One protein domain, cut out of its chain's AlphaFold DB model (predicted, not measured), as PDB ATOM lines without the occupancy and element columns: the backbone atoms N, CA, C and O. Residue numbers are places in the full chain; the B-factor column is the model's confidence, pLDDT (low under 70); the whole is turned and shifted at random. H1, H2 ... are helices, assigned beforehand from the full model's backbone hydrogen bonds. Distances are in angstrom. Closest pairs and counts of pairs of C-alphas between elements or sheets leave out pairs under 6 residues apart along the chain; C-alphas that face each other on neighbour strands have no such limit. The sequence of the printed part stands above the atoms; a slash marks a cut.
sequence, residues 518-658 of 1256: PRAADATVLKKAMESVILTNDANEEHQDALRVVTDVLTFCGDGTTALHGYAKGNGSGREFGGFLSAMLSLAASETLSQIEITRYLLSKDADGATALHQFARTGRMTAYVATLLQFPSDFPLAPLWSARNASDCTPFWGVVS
ATOM      1  N   PRO A 518     145.486 172.093 121.843       43.59
ATOM      2  CA  PRO A 518     146.065 172.751 123.017       43.59
ATOM      3  C   PRO A 518     147.143 173.772 122.614       43.59
ATOM      4  O   PRO A 518     147.841 173.595 121.614       43.59
ATOM      5  N   ARG A 519     147.299 174.844 123.396       44.94
ATOM      6  CA  ARG A 519     148.389 175.826 123.260       44.94
ATOM      7  C   ARG A 519     149.621 175.356 124.048       44.94
ATOM      8  O   ARG A 519     149.522 174.527 124.952       44.94
ATOM      9  N   ALA A 520     150.787 175.939 123.765       42.19
ATOM     10  CA  ALA A 520     152.059 175.541 124.388       42.19
ATOM     11  C   ALA A 520     152.095 175.670 125.931       42.19
ATOM     12  O   ALA A 520     152.797 174.910 126.599       42.19
ATOM     13  N   ALA A 521     151.322 176.594 126.514       41.38
ATOM     14  CA  ALA A 521     151.152 176.686 127.967       41.38
ATOM     15  C   ALA A 521     150.323 175.506 128.511       41.38
ATOM     16  O   ALA A 521     150.738 174.824 129.450       41.38
ATOM     17  N   ASP A 522     149.189 175.228 127.870       49.81
ATOM     18  CA  ASP A 522     148.205 174.204 128.237       49.81
ATOM     19  C   ASP A 522     148.827 172.798 128.231       49.81
ATOM     20  O   ASP A 522     148.608 172.004 129.149       49.81
ATOM     21  N   ALA A 523     149.690 172.521 127.246       47.97
ATOM     22  CA  ALA A 523     150.457 171.280 127.149       47.97
ATOM     23  C   ALA A 523     151.300 170.995 128.408       47.97
ATOM     24  O   ALA A 523     151.452 169.839 128.795       47.97
ATOM     25  N   THR A 524     151.798 172.030 129.097       49.19
ATOM     26  CA  THR A 524     152.569 171.873 130.346       49.19
ATOM     27  C   THR A 524     151.678 171.481 131.529       49.19
ATOM     28  O   THR A 524     152.116 170.741 132.411       49.19
ATOM     29  N   VAL A 525     150.424 171.942 131.551       48.78
ATOM     30  CA  VAL A 525     149.442 171.576 132.584       48.78
ATOM     31  C   VAL A 525     148.957 170.145 132.364       48.78
ATOM     32  O   VAL A 525     149.008 169.336 133.292       48.78
ATOM     33  N   LEU A 526     148.576 169.805 131.127       49.62
ATOM     34  CA  LEU A 526     148.148 168.455 130.754       49.62
ATOM     35  C   LEU A 526     149.257 167.428 131.027       49.62
ATOM     36  O   LEU A 526     149.007 166.403 131.658       49.62
ATOM     37  N   LYS A 527     150.500 167.751 130.643       52.88
ATOM     38  CA  LYS A 527     151.681 166.927 130.921       52.88
ATOM     39  C   LYS A 527     151.861 166.664 132.415       52.88
ATOM     40  O   LYS A 527     151.938 165.505 132.798       52.88
ATOM     41  N   LYS A 528     151.849 167.698 133.265       53.31
ATOM     42  CA  LYS A 528     151.996 167.529 134.725       53.31
ATOM     43  C   LYS A 528     150.870 166.699 135.344       53.31
ATOM     44  O   LYS A 528     151.136 165.890 136.230       53.31
ATOM     45  N   ALA A 529     149.633 166.869 134.877       50.03
ATOM     46  CA  ALA A 529     148.503 166.062 135.333       50.03
ATOM     47  C   ALA A 529     148.681 164.577 134.962       50.03
ATOM     48  O   ALA A 529     148.505 163.704 135.809       50.03
ATOM     49  N   MET A 530     149.100 164.283 133.726       51.12
ATOM     50  CA  MET A 530     149.350 162.910 133.275       51.12
ATOM     51  C   MET A 530     150.593 162.289 133.935       51.12
ATOM     52  O   MET A 530     150.532 161.143 134.376       51.12
ATOM     53  N   GLU A 531     151.685 163.040 134.096       53.78
ATOM     54  CA  GLU A 531     152.881 162.624 134.849       53.78
ATOM     55  C   GLU A 531     152.536 162.289 136.307       53.78
ATOM     56  O   GLU A 531     153.003 161.275 136.823       53.78
ATOM     57  N   SER A 532     151.647 163.058 136.946       49.78
ATOM     58  CA  SER A 532     151.148 162.743 138.289       49.78
ATOM     59  C   SER A 532     150.330 161.448 138.351       49.78
ATOM     60  O   SER A 532     150.332 160.817 139.399       49.78
ATOM     61  N   VAL A 533     149.643 161.043 137.276       46.12
ATOM     62  CA  VAL A 533     148.881 159.776 137.210       46.12
ATOM     63  C   VAL A 533     149.789 158.582 136.879       46.12
ATOM     64  O   VAL A 533     149.558 157.473 137.372       46.12
ATOM     65  N   ILE A 534     150.845 158.806 136.087       49.94
ATOM     66  CA  ILE A 534     151.904 157.821 135.810       49.94
ATOM     67  C   ILE A 534     152.681 157.499 137.096       49.94
ATOM     68  O   ILE A 534     152.885 156.331 137.410       49.94
ATOM     69  N   LEU A 535     153.080 158.519 137.864       48.50
ATOM     70  CA  LEU A 535     153.905 158.375 139.073       48.50
ATOM     71  C   LEU A 535     153.184 157.732 140.276       48.50
ATOM     72  O   LEU A 535     153.832 157.446 141.281       48.50
ATOM     73  N   THR A 536     151.868 157.511 140.202       46.59
ATOM     74  CA  THR A 536     151.051 156.982 141.313       46.59
ATOM     75  C   THR A 536     150.509 155.565 141.098       46.59
ATOM     76  O   THR A 536     149.741 155.092 141.932       46.59
ATOM     77  N   ASN A 537     150.866 154.883 140.005       48.28
ATOM     78  CA  ASN A 537     150.379 153.534 139.692       48.28
ATOM     79  C   ASN A 537     151.530 152.561 139.392       48.28
ATOM     80  O   ASN A 537     152.418 152.885 138.606       48.28
ATOM     81  N   ASP A 538     151.434 151.322 139.892       48.16
ATOM     82  CA  ASP A 538     152.277 150.178 139.488       48.16
ATOM     83  C   ASP A 538     151.899 149.667 138.075       48.16
ATOM     84  O   ASP A 538     151.557 148.503 137.855       48.16
ATOM     85  N   ALA A 539     151.894 150.570 137.093       54.00
ATOM     86  CA  ALA A 539     151.579 150.282 135.700       54.00
ATOM     87  C   ALA A 539     152.724 149.500 135.027       54.00
ATOM     88  O   ALA A 539     153.896 149.846 135.193       54.00
ATOM     89  N   ASN A 540     152.401 148.468 134.237       67.00
ATOM     90  CA  ASN A 540     153.408 147.695 133.495       67.00
ATOM     91  C   ASN A 540     154.062 148.524 132.362       67.00
ATOM     92  O   ASN A 540     153.538 149.572 131.980       67.00
ATOM     93  N   GLU A 541     155.187 148.043 131.803       68.12
ATOM     94  CA  GLU A 541     155.937 148.736 130.729       68.12
ATOM     95  C   GLU A 541     155.013 149.185 129.570       68.12
ATOM     96  O   GLU A 541     155.109 150.312 129.095       68.12
ATOM     97  N   GLU A 542     154.051 148.342 129.181       64.69
ATOM     98  CA  GLU A 542     153.092 148.593 128.096       64.69
ATOM     99  C   GLU A 542     152.120 149.755 128.384       64.69
ATOM    100  O   GLU A 542     151.901 150.606 127.520       64.69
ATOM    101  N   HIS A 543     151.580 149.857 129.606       65.38
ATOM    102  CA  HIS A 543     150.756 151.004 130.010       65.38
ATOM    103  C   HIS A 543     151.591 152.285 130.149       65.38
ATOM    104  O   HIS A 543     151.094 153.368 129.838       65.38
ATOM    105  N   GLN A 544     152.852 152.183 130.587       70.50
ATOM    106  CA  GLN A 544     153.756 153.335 130.655       70.50
ATOM    107  C   GLN A 544     154.089 153.868 129.254       70.50
ATOM    108  O   GLN A 544     154.033 155.079 129.043       70.50
ATOM    109  N   ASP A 545     154.362 152.995 128.282       73.88
ATOM    110  CA  ASP A 545     154.595 153.402 126.891       73.88
ATOM    111  C   ASP A 545     153.318 153.917 126.209       73.88
ATOM    112  O   ASP A 545     153.379 154.921 125.502       73.88
ATOM    113  N   ALA A 546     152.140 153.350 126.496       70.50
ATOM    114  CA  ALA A 546     150.865 153.924 126.055       70.50
ATOM    115  C   ALA A 546     150.638 155.339 126.611       70.50
ATOM    116  O   ALA A 546     150.309 156.255 125.855       70.50
ATOM    117  N   LEU A 547     150.876 155.559 127.908       69.25
ATOM    118  CA  LEU A 547     150.766 156.883 128.525       69.25
ATOM    119  C   LEU A 547     151.824 157.863 127.986       69.25
ATOM    120  O   LEU A 547     151.496 159.031 127.772       69.25
ATOM    121  N   ARG A 548     153.048 157.409 127.681       73.75
ATOM    122  CA  ARG A 548     154.076 158.214 126.991       73.75
ATOM    123  C   ARG A 548     153.627 158.633 125.592       73.75
ATOM    124  O   ARG A 548     153.745 159.811 125.271       73.75
ATOM    125  N   VAL A 549     153.089 157.714 124.785       75.81
ATOM    126  CA  VAL A 549     152.590 158.028 123.433       75.81
ATOM    127  C   VAL A 549     151.418 159.002 123.496       75.81
ATOM    128  O   VAL A 549     151.450 160.009 122.799       75.81
ATOM    129  N   VAL A 550     150.408 158.762 124.343       71.69
ATOM    130  CA  VAL A 550     149.274 159.696 124.475       71.69
ATOM    131  C   VAL A 550     149.760 161.069 124.948       71.69
ATOM    132  O   VAL A 550     149.343 162.077 124.386       71.69
ATOM    133  N   THR A 551     150.687 161.129 125.911       73.06
ATOM    134  CA  THR A 551     151.248 162.405 126.381       73.06
ATOM    135  C   THR A 551     151.997 163.132 125.261       73.06
ATOM    136  O   THR A 551     151.708 164.297 125.008       73.06
ATOM    137  N   ASP A 552     152.927 162.482 124.554       79.50
ATOM    138  CA  ASP A 552     153.725 163.124 123.494       79.50
ATOM    139  C   ASP A 552     152.874 163.505 122.266       79.50
ATOM    140  O   ASP A 552     153.098 164.556 121.672       79.50
ATOM    141  N   VAL A 553     151.845 162.718 121.918       75.06
ATOM    142  CA  VAL A 553     150.911 163.043 120.823       75.06
ATOM    143  C   VAL A 553     149.992 164.211 121.192       75.06
ATOM    144  O   VAL A 553     149.830 165.119 120.381       75.06
ATOM    145  N   LEU A 554     149.411 164.225 122.399       64.38
ATOM    146  CA  LEU A 554     148.496 165.296 122.826       64.38
ATOM    147  C   LEU A 554     149.216 166.595 123.218       64.38
ATOM    148  O   LEU A 554     148.617 167.663 123.137       64.38
ATOM    149  N   THR A 555     150.485 166.541 123.637       64.06
ATOM    150  CA  THR A 555     151.262 167.742 124.001       64.06
ATOM    151  C   THR A 555     152.096 168.302 122.843       64.06
ATOM    152  O   THR A 555     152.668 169.390 122.967       64.06
ATOM    153  N   PHE A 556     152.134 167.620 121.692       71.31
ATOM    154  CA  PHE A 556     152.815 168.105 120.494       71.31
ATOM    155  C   PHE A 556     152.085 169.306 119.863       71.31
ATOM    156  O   PHE A 556     151.176 169.169 119.047       71.31
ATOM    157  N   CYS A 557     152.545 170.514 120.194       55.19
ATOM    158  CA  CYS A 557     151.944 171.779 119.749       55.19
ATOM    159  C   CYS A 557     152.279 172.186 118.295       55.19
ATOM    160  O   CYS A 557     152.038 173.326 117.922       55.19
ATOM    161  N   GLY A 558     152.838 171.293 117.469       56.53
ATOM    162  CA  GLY A 558     153.210 171.575 116.071       56.53
ATOM    163  C   GLY A 558     154.655 172.046 115.856       56.53
ATOM    164  O   GLY A 558     155.240 171.746 114.817       56.53
ATOM    165  N   ASP A 559     155.248 172.709 116.851       50.56
ATOM    166  CA  ASP A 559     156.414 173.589 116.662       50.56
ATOM    167  C   ASP A 559     157.799 172.960 116.965       50.56
ATOM    168  O   ASP A 559     158.786 173.686 117.093       50.56
ATOM    169  N   GLY A 560     157.924 171.634 117.137       63.41
ATOM    170  CA  GLY A 560     159.187 171.051 117.630       63.41
ATOM    171  C   GLY A 560     159.408 169.540 117.484       63.41
ATOM    172  O   GLY A 560     158.680 168.818 116.810       63.41
ATOM    173  N   THR A 561     160.467 169.045 118.131       75.56
ATOM    174  CA  THR A 561     160.857 167.623 118.129       75.56
ATOM    175  C   THR A 561     159.938 166.769 119.002       75.56
ATOM    176  O   THR A 561     159.994 166.867 120.226       75.56
ATOM    177  N   THR A 562     159.178 165.865 118.386       87.38
ATOM    178  CA  THR A 562     158.492 164.756 119.080       87.38
ATOM    179  C   THR A 562     159.473 163.697 119.603       87.38
ATOM    180  O   THR A 562     160.609 163.608 119.124       87.38
ATOM    181  N   ALA A 563     159.040 162.831 120.525       84.06
ATOM    182  CA  ALA A 563     159.847 161.731 121.066       84.06
ATOM    183  C   ALA A 563     160.433 160.812 119.973       84.06
ATOM    184  O   ALA A 563     161.583 160.375 120.083       84.06
ATOM    185  N   LEU A 564     159.714 160.596 118.861       84.19
ATOM    186  CA  LEU A 564     160.240 159.872 117.695       84.19
ATOM    187  C   LEU A 564     161.517 160.494 117.111       84.19
ATOM    188  O   LEU A 564     162.405 159.755 116.691       84.19
ATOM    189  N   HIS A 565     161.658 161.825 117.110       89.06
ATOM    190  CA  HIS A 565     162.901 162.480 116.688       89.06
ATOM    191  C   HIS A 565     164.050 162.194 117.667       89.06
ATOM    192  O   HIS A 565     165.196 162.073 117.237       89.06
ATOM    193  N   GLY A 566     163.752 162.032 118.961       84.44
ATOM    194  CA  GLY A 566     164.707 161.582 119.976       84.44
ATOM    195  C   GLY A 566     165.194 160.154 119.715       84.44
ATOM    196  O   GLY A 566     166.401 159.934 119.590       84.44
ATOM    197  N   TYR A 567     164.275 159.198 119.542       84.56
ATOM    198  CA  TYR A 567     164.614 157.807 119.204       84.56
ATOM    199  C   TYR A 567     165.377 157.689 117.872       84.56
ATOM    200  O   TYR A 567     166.330 156.907 117.772       84.56
ATOM    201  N   ALA A 568     165.011 158.501 116.874       82.81
ATOM    202  CA  ALA A 568     165.699 158.579 115.587       82.81
ATOM    203  C   ALA A 568     167.137 159.096 115.722       82.81
ATOM    204  O   ALA A 568     168.044 158.523 115.122       82.81
ATOM    205  N   LYS A 569     167.354 160.138 116.537       84.88
ATOM    206  CA  LYS A 569     168.679 160.720 116.827       84.88
ATOM    207  C   LYS A 569     169.519 159.884 117.805       84.88
ATOM    208  O   LYS A 569     170.687 160.195 118.009       84.88
ATOM    209  N   GLY A 570     168.966 158.794 118.342       82.50
ATOM    210  CA  GLY A 570     169.691 157.807 119.147       82.50
ATOM    211  C   GLY A 570     169.460 157.889 120.656       82.50
ATOM    212  O   GLY A 570     170.019 157.065 121.375       82.50
ATOM    213  N   ASN A 571     168.608 158.802 121.136       81.69
ATOM    214  CA  ASN A 571     168.359 159.081 122.561       81.69
ATOM    215  C   ASN A 571     167.462 158.023 123.245       81.69
ATOM    216  O   ASN A 571     166.604 158.358 124.057       81.69
ATOM    217  N   GLY A 572     167.622 156.752 122.881       78.00
ATOM    218  CA  GLY A 572     166.852 155.629 123.402       78.00
ATOM    219  C   GLY A 572     167.278 154.305 122.771       78.00
ATOM    220  O   GLY A 572     167.800 154.255 121.644       78.00
ATOM    221  N   SER A 573     167.060 153.222 123.514       80.44
ATOM    222  CA  SER A 573     167.310 151.855 123.065       80.44
ATOM    223  C   SER A 573     166.308 151.415 121.994       80.44
ATOM    224  O   SER A 573     165.197 151.935 121.885       80.44
ATOM    225  N   GLY A 574     166.672 150.383 121.226       75.38
ATOM    226  CA  GLY A 574     165.738 149.745 120.292       75.38
ATOM    227  C   GLY A 574     164.524 149.101 120.981       75.38
ATOM    228  O   GLY A 574     163.495 148.927 120.336       75.38
ATOM    229  N   ARG A 575     164.621 148.787 122.284       78.06
ATOM    230  CA  ARG A 575     163.534 148.195 123.081       78.06
ATOM    231  C   ARG A 575     162.467 149.237 123.417       78.06
ATOM    232  O   ARG A 575     161.302 149.006 123.125       78.06
ATOM    233  N   GLU A 576     162.874 150.391 123.943       79.38
ATOM    234  CA  GLU A 576     161.971 151.516 124.252       79.38
ATOM    235  C   GLU A 576     161.311 152.068 122.983       79.38
ATOM    236  O   GLU A 576     160.118 152.343 122.967       79.38
ATOM    237  N   PHE A 577     162.067 152.169 121.888       81.56
ATOM    238  CA  PHE A 577     161.530 152.571 120.590       81.56
ATOM    239  C   PHE A 577     160.486 151.576 120.044       81.56
ATOM    240  O   PHE A 577     159.455 151.991 119.512       81.56
ATOM    241  N   GLY A 578     160.729 150.269 120.203       76.25
ATOM    242  CA  GLY A 578     159.766 149.224 119.854       76.25
ATOM    243  C   GLY A 578     158.502 149.273 120.718       76.25
ATOM    244  O   GLY A 578     157.402 149.197 120.175       76.25
ATOM    245  N   GLY A 579     158.646 149.472 122.032       79.38
ATOM    246  CA  GLY A 579     157.528 149.663 122.963       79.38
ATOM    247  C   GLY A 579     156.677 150.884 122.607       79.38
ATOM    248  O   GLY A 579     155.470 150.756 122.414       79.38
ATOM    249  N   PHE A 580     157.314 152.036 122.374       82.69
ATOM    250  CA  PHE A 580     156.656 153.279 121.958       82.69
ATOM    251  C   PHE A 580     155.861 153.127 120.646       82.69
ATOM    252  O   PHE A 580     154.721 153.579 120.549       82.69
ATOM    253  N   LEU A 581     156.413 152.453 119.631       79.19
ATOM    254  CA  LEU A 581     155.681 152.194 118.385       79.19
ATOM    255  C   LEU A 581     154.569 151.146 118.548       79.19
ATOM    256  O   LEU A 581     153.494 151.318 117.975       79.19
ATOM    257  N   SER A 582     154.792 150.092 119.336       78.12
ATOM    258  CA  SER A 582     153.770 149.078 119.635       78.12
ATOM    259  C   SER A 582     152.581 149.692 120.376       78.12
ATOM    260  O   SER A 582     151.430 149.429 120.037       78.12
ATOM    261  N   ALA A 583     152.846 150.575 121.338       81.25
ATOM    262  CA  ALA A 583     151.825 151.350 122.031       81.25
ATOM    263  C   ALA A 583     151.056 152.276 121.071       81.25
ATOM    264  O   ALA A 583     149.829 152.346 121.131       81.25
ATOM    265  N   MET A 584     151.746 152.938 120.135       80.44
ATOM    266  CA  MET A 584     151.115 153.782 119.113       80.44
ATOM    267  C   MET A 584     150.221 152.989 118.149       80.44
ATOM    268  O   MET A 584     149.139 153.462 117.802       80.44
ATOM    269  N   LEU A 585     150.625 151.774 117.763       76.62
ATOM    270  CA  LEU A 585     149.794 150.845 116.989       76.62
ATOM    271  C   LEU A 585     148.543 150.424 117.769       76.62
ATOM    272  O   LEU A 585     147.441 150.498 117.227       76.62
ATOM    273  N   SER A 586     148.684 150.052 119.045       77.88
ATOM    274  CA  SER A 586     147.548 149.708 119.910       77.88
ATOM    275  C   SER A 586     146.566 150.874 120.077       77.88
ATOM    276  O   SER A 586     145.360 150.659 120.013       77.88
ATOM    277  N   LEU A 587     147.064 152.110 120.211       76.44
ATOM    278  CA  LEU A 587     146.244 153.328 120.318       76.44
ATOM    279  C   LEU A 587     145.554 153.722 119.000       76.44
ATOM    280  O   LEU A 587     144.473 154.314 119.036       76.44
ATOM    281  N   ALA A 588     146.158 153.393 117.853       73.81
ATOM    282  CA  ALA A 588     145.543 153.540 116.534       73.81
ATOM    283  C   ALA A 588     144.433 152.498 116.310       73.81
ATOM    284  O   ALA A 588     143.347 152.827 115.839       73.81
ATOM    285  N   ALA A 589     144.703 151.239 116.669       74.44
ATOM    286  CA  ALA A 589     143.785 150.115 116.501       74.44
ATOM    287  C   ALA A 589     142.587 150.145 117.469       74.44
ATOM    288  O   ALA A 589     141.578 149.493 117.205       74.44
ATOM    289  N   SER A 590     142.677 150.898 118.570       73.12
ATOM    290  CA  SER A 590     141.594 151.088 119.542       73.12
ATOM    291  C   SER A 590     140.729 152.334 119.300       73.12
ATOM    292  O   SER A 590     139.899 152.651 120.148       73.12
ATOM    293  N   GLU A 591     140.939 153.067 118.196       67.88
ATOM    294  CA  GLU A 591     140.270 154.347 117.867       67.88
ATOM    295  C   GLU A 591     140.471 155.475 118.917       67.88
ATOM    296  O   GLU A 591     139.835 156.533 118.853       67.88
ATOM    297  N   THR A 592     141.382 155.285 119.882       67.00
ATOM    298  CA  THR A 592     141.640 156.232 120.984       67.00
ATOM    299  C   THR A 592     142.253 157.532 120.463       67.00
ATOM    300  O   THR A 592     141.816 158.626 120.836       67.00
ATOM    301  N   LEU A 593     143.235 157.403 119.569       72.94
ATOM    302  CA  LEU A 593     143.796 158.488 118.765       72.94
ATOM    303  C   LEU A 593     143.296 158.327 117.328       72.94
ATOM    304  O   LEU A 593     143.335 157.226 116.775       72.94
ATOM    305  N   SER A 594     142.846 159.409 116.695       77.56
ATOM    306  CA  SER A 594     142.439 159.349 115.291       77.56
ATOM    307  C   SER A 594     143.648 159.153 114.374       77.56
ATOM    308  O   SER A 594     144.753 159.640 114.635       77.56
ATOM    309  N   GLN A 595     143.423 158.518 113.220       75.88
ATOM    310  CA  GLN A 595     144.448 158.415 112.177       75.88
ATOM    311  C   GLN A 595     144.987 159.793 111.754       75.88
ATOM    312  O   GLN A 595     146.150 159.895 111.370       75.88
ATOM    313  N   ILE A 596     144.179 160.857 111.847       76.56
ATOM    314  CA  ILE A 596     144.569 162.232 111.506       76.56
ATOM    315  C   ILE A 596     145.588 162.780 112.514       76.56
ATOM    316  O   ILE A 596     146.583 163.374 112.102       76.56
ATOM    317  N   GLU A 597     145.371 162.576 113.816       80.06
ATOM    318  CA  GLU A 597     146.307 162.997 114.870       80.06
ATOM    319  C   GLU A 597     147.637 162.248 114.750       80.06
ATOM    320  O   GLU A 597     148.690 162.882 114.702       80.06
ATOM    321  N   ILE A 598     147.595 160.922 114.579       82.25
ATOM    322  CA  ILE A 598     148.807 160.112 114.383       82.25
ATOM    323  C   ILE A 598     149.527 160.517 113.089       82.25
ATOM    324  O   ILE A 598     150.742 160.693 113.090       82.25
ATOM    325  N   THR A 599     148.805 160.756 111.991       81.69
ATOM    326  CA  THR A 599     149.408 161.224 110.729       81.69
ATOM    327  C   THR A 599     150.079 162.588 110.899       81.69
ATOM    328  O   THR A 599     151.209 162.760 110.449       81.69
ATOM    329  N   ARG A 600     149.449 163.548 111.595       83.31
ATOM    330  CA  ARG A 600     150.065 164.851 111.923       83.31
ATOM    331  C   ARG A 600     151.308 164.692 112.798       83.31
ATOM    332  O   ARG A 600     152.312 165.343 112.534       83.31
ATOM    333  N   TYR A 601     151.259 163.811 113.794       87.31
ATOM    334  CA  TYR A 601     152.378 163.522 114.685       87.31
ATOM    335  C   TYR A 601     153.556 162.859 113.948       87.31
ATOM    336  O   TYR A 601     154.699 163.264 114.131       87.31
ATOM    337  N   LEU A 602     153.311 161.910 113.042       86.38
ATOM    338  CA  LEU A 602     154.358 161.291 112.212       86.38
ATOM    339  C   LEU A 602     154.909 162.247 111.130       86.38
ATOM    340  O   LEU A 602     156.067 162.120 110.723       86.38
ATOM    341  N   LEU A 603     154.097 163.214 110.681       88.12
ATOM    342  CA  LEU A 603     154.487 164.315 109.787       88.12
ATOM    343  C   LEU A 603     155.115 165.516 110.512       88.12
ATOM    344  O   LEU A 603     155.520 166.467 109.838       88.12
ATOM    345  N   SER A 604     155.209 165.488 111.848       89.31
ATOM    346  CA  SER A 604     155.902 166.520 112.625       89.31
ATOM    347  C   SER A 604     157.323 166.717 112.108       89.31
ATOM    348  O   SER A 604     157.978 165.762 111.682       89.31
ATOM    349  N   LYS A 605     157.788 167.965 112.123       90.25
ATOM    350  CA  LYS A 605     159.109 168.370 111.643       90.25
ATOM    351  C   LYS A 605     159.904 168.957 112.795       90.25
ATOM    352  O   LYS A 605     159.381 169.779 113.538       90.25
ATOM    353  N   ASP A 606     161.168 168.575 112.906       90.25
ATOM    354  CA  ASP A 606     162.101 169.256 113.794       90.25
ATOM    355  C   ASP A 606     162.656 170.559 113.189       90.25
ATOM    356  O   ASP A 606     162.252 170.997 112.110       90.25
ATOM    357  N   ALA A 607     163.601 171.185 113.896       87.25
ATOM    358  CA  ALA A 607     164.241 172.433 113.485       87.25
ATOM    359  C   ALA A 607     165.007 172.353 112.141       87.25
ATOM    360  O   ALA A 607     165.200 173.389 111.510       87.25
ATOM    361  N   ASP A 608     165.380 171.157 111.654       85.19
ATOM    362  CA  ASP A 608     165.946 170.964 110.304       85.19
ATOM    363  C   ASP A 608     164.836 170.897 109.222       85.19
ATOM    364  O   ASP A 608     165.074 170.515 108.068       85.19
ATOM    365  N   GLY A 609     163.577 171.132 109.606       89.62
ATOM    366  CA  GLY A 609     162.389 170.807 108.822       89.62
ATOM    367  C   GLY A 609     162.206 169.304 108.579       89.62
ATOM    368  O   GLY A 609     161.359 168.927 107.766       89.62
ATOM    369  N   ALA A 610     163.010 168.442 109.207       88.75
ATOM    370  CA  ALA A 610     163.064 167.014 108.934       88.75
ATOM    371  C   ALA A 610     162.055 166.270 109.811       88.75
ATOM    372  O   ALA A 610     161.986 166.518 111.009       88.75
ATOM    373  N   THR A 611     161.286 165.346 109.228       92.00
ATOM    374  CA  THR A 611     160.389 164.482 110.017       92.00
ATOM    375  C   THR A 611     161.151 163.334 110.675       92.00
ATOM    376  O   THR A 611     162.267 163.001 110.261       92.00
ATOM    377  N   ALA A 612     160.528 162.644 111.634       88.06
ATOM    378  CA  ALA A 612     161.123 161.474 112.277       88.06
ATOM    379  C   ALA A 612     161.619 160.434 111.252       88.06
ATOM    380  O   ALA A 612     162.737 159.938 111.376       88.06
ATOM    381  N   LEU A 613     160.853 160.183 110.179       87.12
ATOM    382  CA  LEU A 613     161.239 159.280 109.082       87.12
ATOM    383  C   LEU A 613     162.538 159.723 108.373       87.12
ATOM    384  O   LEU A 613     163.362 158.879 108.031       87.12
ATOM    385  N   HIS A 614     162.769 161.032 108.205       89.69
ATOM    386  CA  HIS A 614     164.029 161.555 107.658       89.69
ATOM    387  C   HIS A 614     165.211 161.324 108.608       89.69
ATOM    388  O   HIS A 614     166.316 161.026 108.154       89.69
ATOM    389  N   GLN A 615     165.002 161.462 109.919       89.19
ATOM    390  CA  GLN A 615     166.064 161.225 110.896       89.19
ATOM    391  C   GLN A 615     166.359 159.712 111.029       89.19
ATOM    392  O   GLN A 615     167.527 159.337 111.039       89.19
ATOM    393  N   PHE A 616     165.349 158.828 110.982       87.12
ATOM    394  CA  PHE A 616     165.542 157.365 110.911       87.12
ATOM    395  C   PHE A 616     166.277 156.916 109.634       87.12
ATOM    396  O   PHE A 616     167.104 156.002 109.686       87.12
ATOM    397  N   ALA A 617     166.014 157.576 108.500       84.31
ATOM    398  CA  ALA A 617     166.748 157.383 107.249       84.31
ATOM    399  C   ALA A 617     168.232 157.793 107.368       84.31
ATOM    400  O   ALA A 617     169.117 157.051 106.927       84.31
ATOM    401  N   ARG A 618     168.508 158.938 108.013       84.25
ATOM    402  CA  ARG A 618     169.867 159.442 108.279       84.25
ATOM    403  C   ARG A 618     170.667 158.544 109.232       84.25
ATOM    404  O   ARG A 618     171.853 158.352 108.992       84.25
ATOM    405  N   THR A 619     170.055 157.991 110.282       83.94
ATOM    406  CA  THR A 619     170.772 157.241 111.341       83.94
ATOM    407  C   THR A 619     170.839 155.725 111.149       83.94
ATOM    408  O   THR A 619     171.347 155.029 112.025       83.94
ATOM    409  N   GLY A 620     170.354 155.188 110.022       78.38
ATOM    410  CA  GLY A 620     170.445 153.745 109.738       78.38
ATOM    411  C   GLY A 620     169.603 152.887 110.683       78.38
ATOM    412  O   GLY A 620     169.978 151.773 111.023       78.38
ATOM    413  N   ARG A 621     168.470 153.429 111.142       81.19
ATOM    414  CA  ARG A 621     167.480 152.731 111.985       81.19
ATOM    415  C   ARG A 621     166.137 152.546 111.260       81.19
ATOM    416  O   ARG A 621     165.127 152.214 111.881       81.19
ATOM    417  N   MET A 622     166.105 152.790 109.947       82.19
ATOM    418  CA  MET A 622     164.863 152.892 109.182       82.19
ATOM    419  C   MET A 622     164.108 151.563 109.076       82.19
ATOM    420  O   MET A 622     162.881 151.594 109.085       82.19
ATOM    421  N   THR A 623     164.786 150.409 109.034       75.94
ATOM    422  CA  THR A 623     164.099 149.110 108.896       75.94
ATOM    423  C   THR A 623     163.106 148.847 110.020       75.94
ATOM    424  O   THR A 623     161.961 148.498 109.747       75.94
ATOM    425  N   ALA A 624     163.500 149.080 111.275       71.69
ATOM    426  CA  ALA A 624     162.616 148.899 112.426       71.69
ATOM    427  C   ALA A 624     161.418 149.868 112.391       71.69
ATOM    428  O   ALA A 624     160.288 149.469 112.666       71.69
ATOM    429  N   TYR A 625     161.642 151.124 111.991       79.62
ATOM    430  CA  TYR A 625     160.573 152.117 111.859       79.62
ATOM    431  C   TYR A 625     159.586 151.753 110.737       79.62
ATOM    432  O   TYR A 625     158.379 151.743 110.952       79.62
ATOM    433  N   VAL A 626     160.084 151.386 109.551       76.75
ATOM    434  CA  VAL A 626     159.258 151.058 108.378       76.75
ATOM    435  C   VAL A 626     158.529 149.726 108.548       76.75
ATOM    436  O   VAL A 626     157.334 149.669 108.280       76.75
ATOM    437  N   ALA A 627     159.180 148.686 109.077       74.00
ATOM    438  CA  ALA A 627     158.525 147.409 109.380       74.00
ATOM    439  C   ALA A 627     157.402 147.542 110.429       74.00
ATOM    440  O   ALA A 627     156.510 146.696 110.476       74.00
ATOM    441  N   THR A 628     157.417 148.604 111.243       74.44
ATOM    442  CA  THR A 628     156.359 148.896 112.224       74.44
ATOM    443  C   THR A 628     155.300 149.857 111.668       74.44
ATOM    444  O   THR A 628     154.113 149.641 111.885       74.44
ATOM    445  N   LEU A 629     155.675 150.845 110.842       74.62
ATOM    446  CA  LEU A 629     154.711 151.643 110.064       74.62
ATOM    447  C   LEU A 629     153.863 150.784 109.109       74.62
ATOM    448  O   LEU A 629     152.713 151.115 108.841       74.62
ATOM    449  N   LEU A 630     154.409 149.674 108.611       71.62
ATOM    450  CA  LEU A 630     153.703 148.727 107.742       71.62
ATOM    451  C   LEU A 630     152.782 147.749 108.504       71.62
ATOM    452  O   LEU A 630     152.137 146.920 107.869       71.62
ATOM    453  N   GLN A 631     152.687 147.865 109.835       77.00
ATOM    454  CA  GLN A 631     151.684 147.177 110.667       77.00
ATOM    455  C   GLN A 631     150.436 148.040 110.931       77.00
ATOM    456  O   GLN A 631     149.471 147.550 111.516       77.00
ATOM    457  N   PHE A 632     150.424 149.308 110.499       74.94
ATOM    458  CA  PHE A 632     149.214 150.133 110.545       74.94
ATOM    459  C   PHE A 632     148.125 149.586 109.595       74.94
ATOM    460  O   PHE A 632     148.448 148.923 108.604       74.94
ATOM    461  N   PRO A 633     146.836 149.882 109.860       76.44
ATOM    462  CA  PRO A 633     145.723 149.522 108.981       76.44
ATOM    463  C   PRO A 633     145.938 149.904 107.506       76.44
ATOM    464  O   PRO A 633     146.579 150.903 107.184       76.44
ATOM    465  N   SER A 634     145.387 149.112 106.579       68.00
ATOM    466  CA  SER A 634     145.627 149.232 105.126       68.00
ATOM    467  C   SER A 634     145.094 150.517 104.472       68.00
ATOM    468  O   SER A 634     145.391 150.800 103.309       68.00
ATOM    469  N   ASP A 635     144.289 151.282 105.194       76.06
ATOM    470  CA  ASP A 635     143.763 152.607 104.871       76.06
ATOM    471  C   ASP A 635     144.657 153.755 105.382       76.06
ATOM    472  O   ASP A 635     144.507 154.889 104.925       76.06
ATOM    473  N   PHE A 636     145.639 153.474 106.250       77.62
ATOM    474  CA  PHE A 636     146.510 154.492 106.836       77.62
ATOM    475  C   PHE A 636     147.326 155.250 105.763       77.62
ATOM    476  O   PHE A 636     147.970 154.626 104.905       77.62
ATOM    477  N   PRO A 637     147.353 156.598 105.790       75.31
ATOM    478  CA  PRO A 637     147.975 157.405 104.745       75.31
ATOM    479  C   PRO A 637     149.507 157.435 104.887       75.31
ATOM    480  O   PRO A 637     150.101 158.382 105.398       75.31
ATOM    481  N   LEU A 638     150.171 156.406 104.355       77.25
ATOM    482  CA  LEU A 638     151.636 156.360 104.249       77.25
ATOM    483  C   LEU A 638     152.194 157.321 103.181       77.25
ATOM    484  O   LEU A 638     153.345 157.742 103.287       77.25
ATOM    485  N   ALA A 639     151.402 157.693 102.167       77.38
ATOM    486  CA  ALA A 639     151.858 158.532 101.053       77.38
ATOM    487  C   ALA A 639     152.417 159.904 101.506       77.38
ATOM    488  O   ALA A 639     153.565 160.193 101.157       77.38
ATOM    489  N   PRO A 640     151.719 160.699 102.353       84.00
ATOM    490  CA  PRO A 640     152.260 161.941 102.908       84.00
ATOM    491  C   PRO A 640     153.619 161.795 103.599       84.00
ATOM    492  O   PRO A 640     154.440 162.701 103.503       84.00
ATOM    493  N   LEU A 641     153.872 160.676 104.291       83.25
ATOM    494  CA  LEU A 641     155.119 160.461 105.036       83.25
ATOM    495  C   LEU A 641     156.315 160.280 104.100       83.25
ATOM    496  O   LEU A 641     157.376 160.848 104.352       83.25
ATOM    497  N   TRP A 642     156.134 159.541 103.003       82.38
ATOM    498  CA  TRP A 642     157.170 159.345 101.987       82.38
ATOM    499  C   TRP A 642     157.337 160.552 101.052       82.38
ATOM    500  O   TRP A 642     158.437 160.766 100.546       82.38
ATOM    501  N   SER A 643     156.291 161.364 100.855       82.50
ATOM    502  CA  SER A 643     156.355 162.601 100.060       82.50
ATOM    503  C   SER A 643     156.751 163.853 100.856       82.50
ATOM    504  O   SER A 643     157.007 164.894 100.251       82.50
ATOM    505  N   ALA A 644     156.764 163.802 102.192       87.88
ATOM    506  CA  ALA A 644     157.155 164.931 103.036       87.88
ATOM    507  C   ALA A 644     158.594 165.358 102.724       87.88
ATOM    508  O   ALA A 644     159.482 164.517 102.671       87.88
ATOM    509  N   ARG A 645     158.840 166.661 102.553       88.19
ATOM    510  CA  ARG A 645     160.176 167.212 102.273       88.19
ATOM    511  C   ARG A 645     160.747 167.958 103.477       88.19
ATOM    512  O   ARG A 645     159.991 168.653 104.165       88.19
ATOM    513  N   ASN A 646     162.049 167.829 103.725       89.56
ATOM    514  CA  ASN A 646     162.768 168.571 104.769       89.56
ATOM    515  C   ASN A 646     163.178 169.993 104.319       89.56
ATOM    516  O   ASN A 646     162.841 170.409 103.213       89.56
ATOM    517  N   ALA A 647     163.897 170.761 105.153       88.00
ATOM    518  CA  ALA A 647     164.334 172.118 104.782       88.00
ATOM    519  C   ALA A 647     165.382 172.163 103.646       88.00
ATOM    520  O   ALA A 647     165.669 173.231 103.116       88.00
ATOM    521  N   SER A 648     165.948 171.017 103.252       84.50
ATOM    522  CA  SER A 648     166.812 170.858 102.071       84.50
ATOM    523  C   SER A 648     166.043 170.368 100.832       84.50
ATOM    524  O   SER A 648     166.668 169.942  99.866       84.50
ATOM    525  N   ASP A 649     164.708 170.378 100.881       84.81
ATOM    526  CA  ASP A 649     163.766 169.838  99.887       84.81
ATOM    527  C   ASP A 649     163.838 168.308  99.659       84.81
ATOM    528  O   ASP A 649     163.009 167.748  98.943       84.81
ATOM    529  N   CYS A 650     164.748 167.581 100.315       85.56
ATOM    530  CA  CYS A 650     164.833 166.121 100.219       85.56
ATOM    531  C   CYS A 650     163.608 165.442 100.854       85.56
ATOM    532  O   CYS A 650     163.193 165.833 101.945       85.56
ATOM    533  N   THR A 651     163.103 164.368 100.238       89.12
ATOM    534  CA  THR A 651     162.184 163.404 100.884       89.12
ATOM    535  C   THR A 651     162.962 162.402 101.758       89.12
ATOM    536  O   THR A 651     164.197 162.355 101.670       89.12
ATOM    537  N   PRO A 652     162.318 161.534 102.571       86.31
ATOM    538  CA  PRO A 652     163.052 160.565 103.379       86.31
ATOM    539  C   PRO A 652     163.793 159.538 102.525       86.31
ATOM    540  O   PRO A 652     164.910 159.178 102.873       86.31
ATOM    541  N   PHE A 653     163.225 159.133 101.379       87.50
ATOM    542  CA  PHE A 653     163.903 158.287 100.388       87.50
ATOM    543  C   PHE A 653     165.241 158.906  99.958       87.50
ATOM    544  O   PHE A 653     166.285 158.257 100.033       87.50
ATOM    545  N   TRP A 654     165.235 160.196  99.607       87.88
ATOM    546  CA  TRP A 654     166.453 160.930  99.266       87.88
ATOM    547  C   TRP A 654     167.384 161.136 100.468       87.88
ATOM    548  O   TRP A 654     168.603 161.169 100.295       87.88
ATOM    549  N   GLY A 655     166.850 161.161 101.692       87.19
ATOM    550  CA  GLY A 655     167.619 161.057 102.935       87.19
ATOM    551  C   GLY A 655     168.378 159.730 103.080       87.19
ATOM    552  O   GLY A 655     169.563 159.756 103.407       87.19
ATOM    553  N   VAL A 656     167.743 158.589 102.775       85.75
ATOM    554  CA  VAL A 656     168.393 157.261 102.775       85.75
ATOM    555  C   VAL A 656     169.499 157.210 101.723       85.75
ATOM    556  O   VAL A 656     170.625 156.833 102.022       85.75
ATOM    557  N   VAL A 657     169.203 157.632 100.492       86.12
ATOM    558  CA  VAL A 657     170.191 157.677  99.400       86.12
ATOM    559  C   VAL A 657     171.376 158.587  99.751       86.12
ATOM    560  O   VAL A 657     172.524 158.282  99.430       86.12
ATOM    561  N   SER A 658     171.127 159.698 100.445       83.81
ATOM    562  CA  SER A 658     172.185 160.628 100.853       83.81
ATOM    563  C   SER A 658     173.070 160.092 101.984       83.81
ATOM    564  O   SER A 658     174.193 160.573 102.123       83.81
TER     565      SER A 658
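What this domain is: This is residues 518 to 658 of the 1256 residues of an uncharacterized protein of Rhizobacter sp. SG490 (UniProt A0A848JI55). A short solenoid of helices, its chain wound in stacked turns, has a longer helical hairpin, H1 and H2, at one end. H3, H6 and H9 lie side by side in one row, H4 and H7 run beside each other along another side, H2 crosses H4 steeply, and H9 ends the stack. The printed part has 141 residues with nine named helices, H1 to H9 in chain order, and no named strand: the class is all helix, and the helix packing is mostly aligned. It is compact, with a radius of gyration of the C-alphas of 14.9 A, and spans 46 by 31 by 29 A.

How they stand to each other: H1, residues 520 to 534, and H2, residues 541 to 555, form a hairpin: they touch, closest at C-alphas 523 and 555, 4.8 A, at a shallow tilt of 14 degrees, opposite ways. H2 touches H4, residues 574 to 589, at C-alphas 546 and 583, 4.9 A, at a steep tilt of 70.0 degrees, only just short of perpendicular. H2, with residue 553 alone, only just touches H5, residues 595 to 602, with 3 pairs of C-alphas within 8 A, the closest 553 and 601, 6.3 A. H3, residues 563 to 569, touches H6, residues 612 to 618, at C-alphas 568 and 616, 4.8 A, at a shallow tilt of 6 degrees, the same way. H6 and H7, residues 622 to 629, form a hairpin, closest at C-alphas 616 and 622, 4.8 A. H4, with residues 578 to 582 alone, only just touches H7, with 3 pairs within 8 A, closest at C-alphas 581 and 628, 7.0 A. H9, residues 652 to 658, touches H6 at C-alphas 614 and 652, 4.5 A, the same way at a shallow tilt of 14 degrees. H8, residues 639 to 643, only just touches H9, with 3 pairs within 8 A, closest at C-alphas 642 and 652, 6.2 A. H1 and H9 are apart. Every O i to N i+4 pair is within hydrogen-bond range in H2 to H9; in H1 it is 9 of 11.

Where its parts are: H1 begins at C-alpha 520, (152.059, 175.541, 124.388), and is 21.1 A long; H2 is 20.7 A and H4 22.3 A. H3, H5, H6, H7 and H8 are shorter. H9, 9.5 A, ends at C-alpha 658, (172.185, 160.628, 100.853).

The domain as a whole: The C-alphas farthest apart are those of Thr 536 and Val 657, 46.1 A. The printed part has no cut and no long link. The mean pLDDT of the printed part is 74.4; 36 residues are under 70, among them 518 to 543 and 557 to 560, and the mean of H1 is 49.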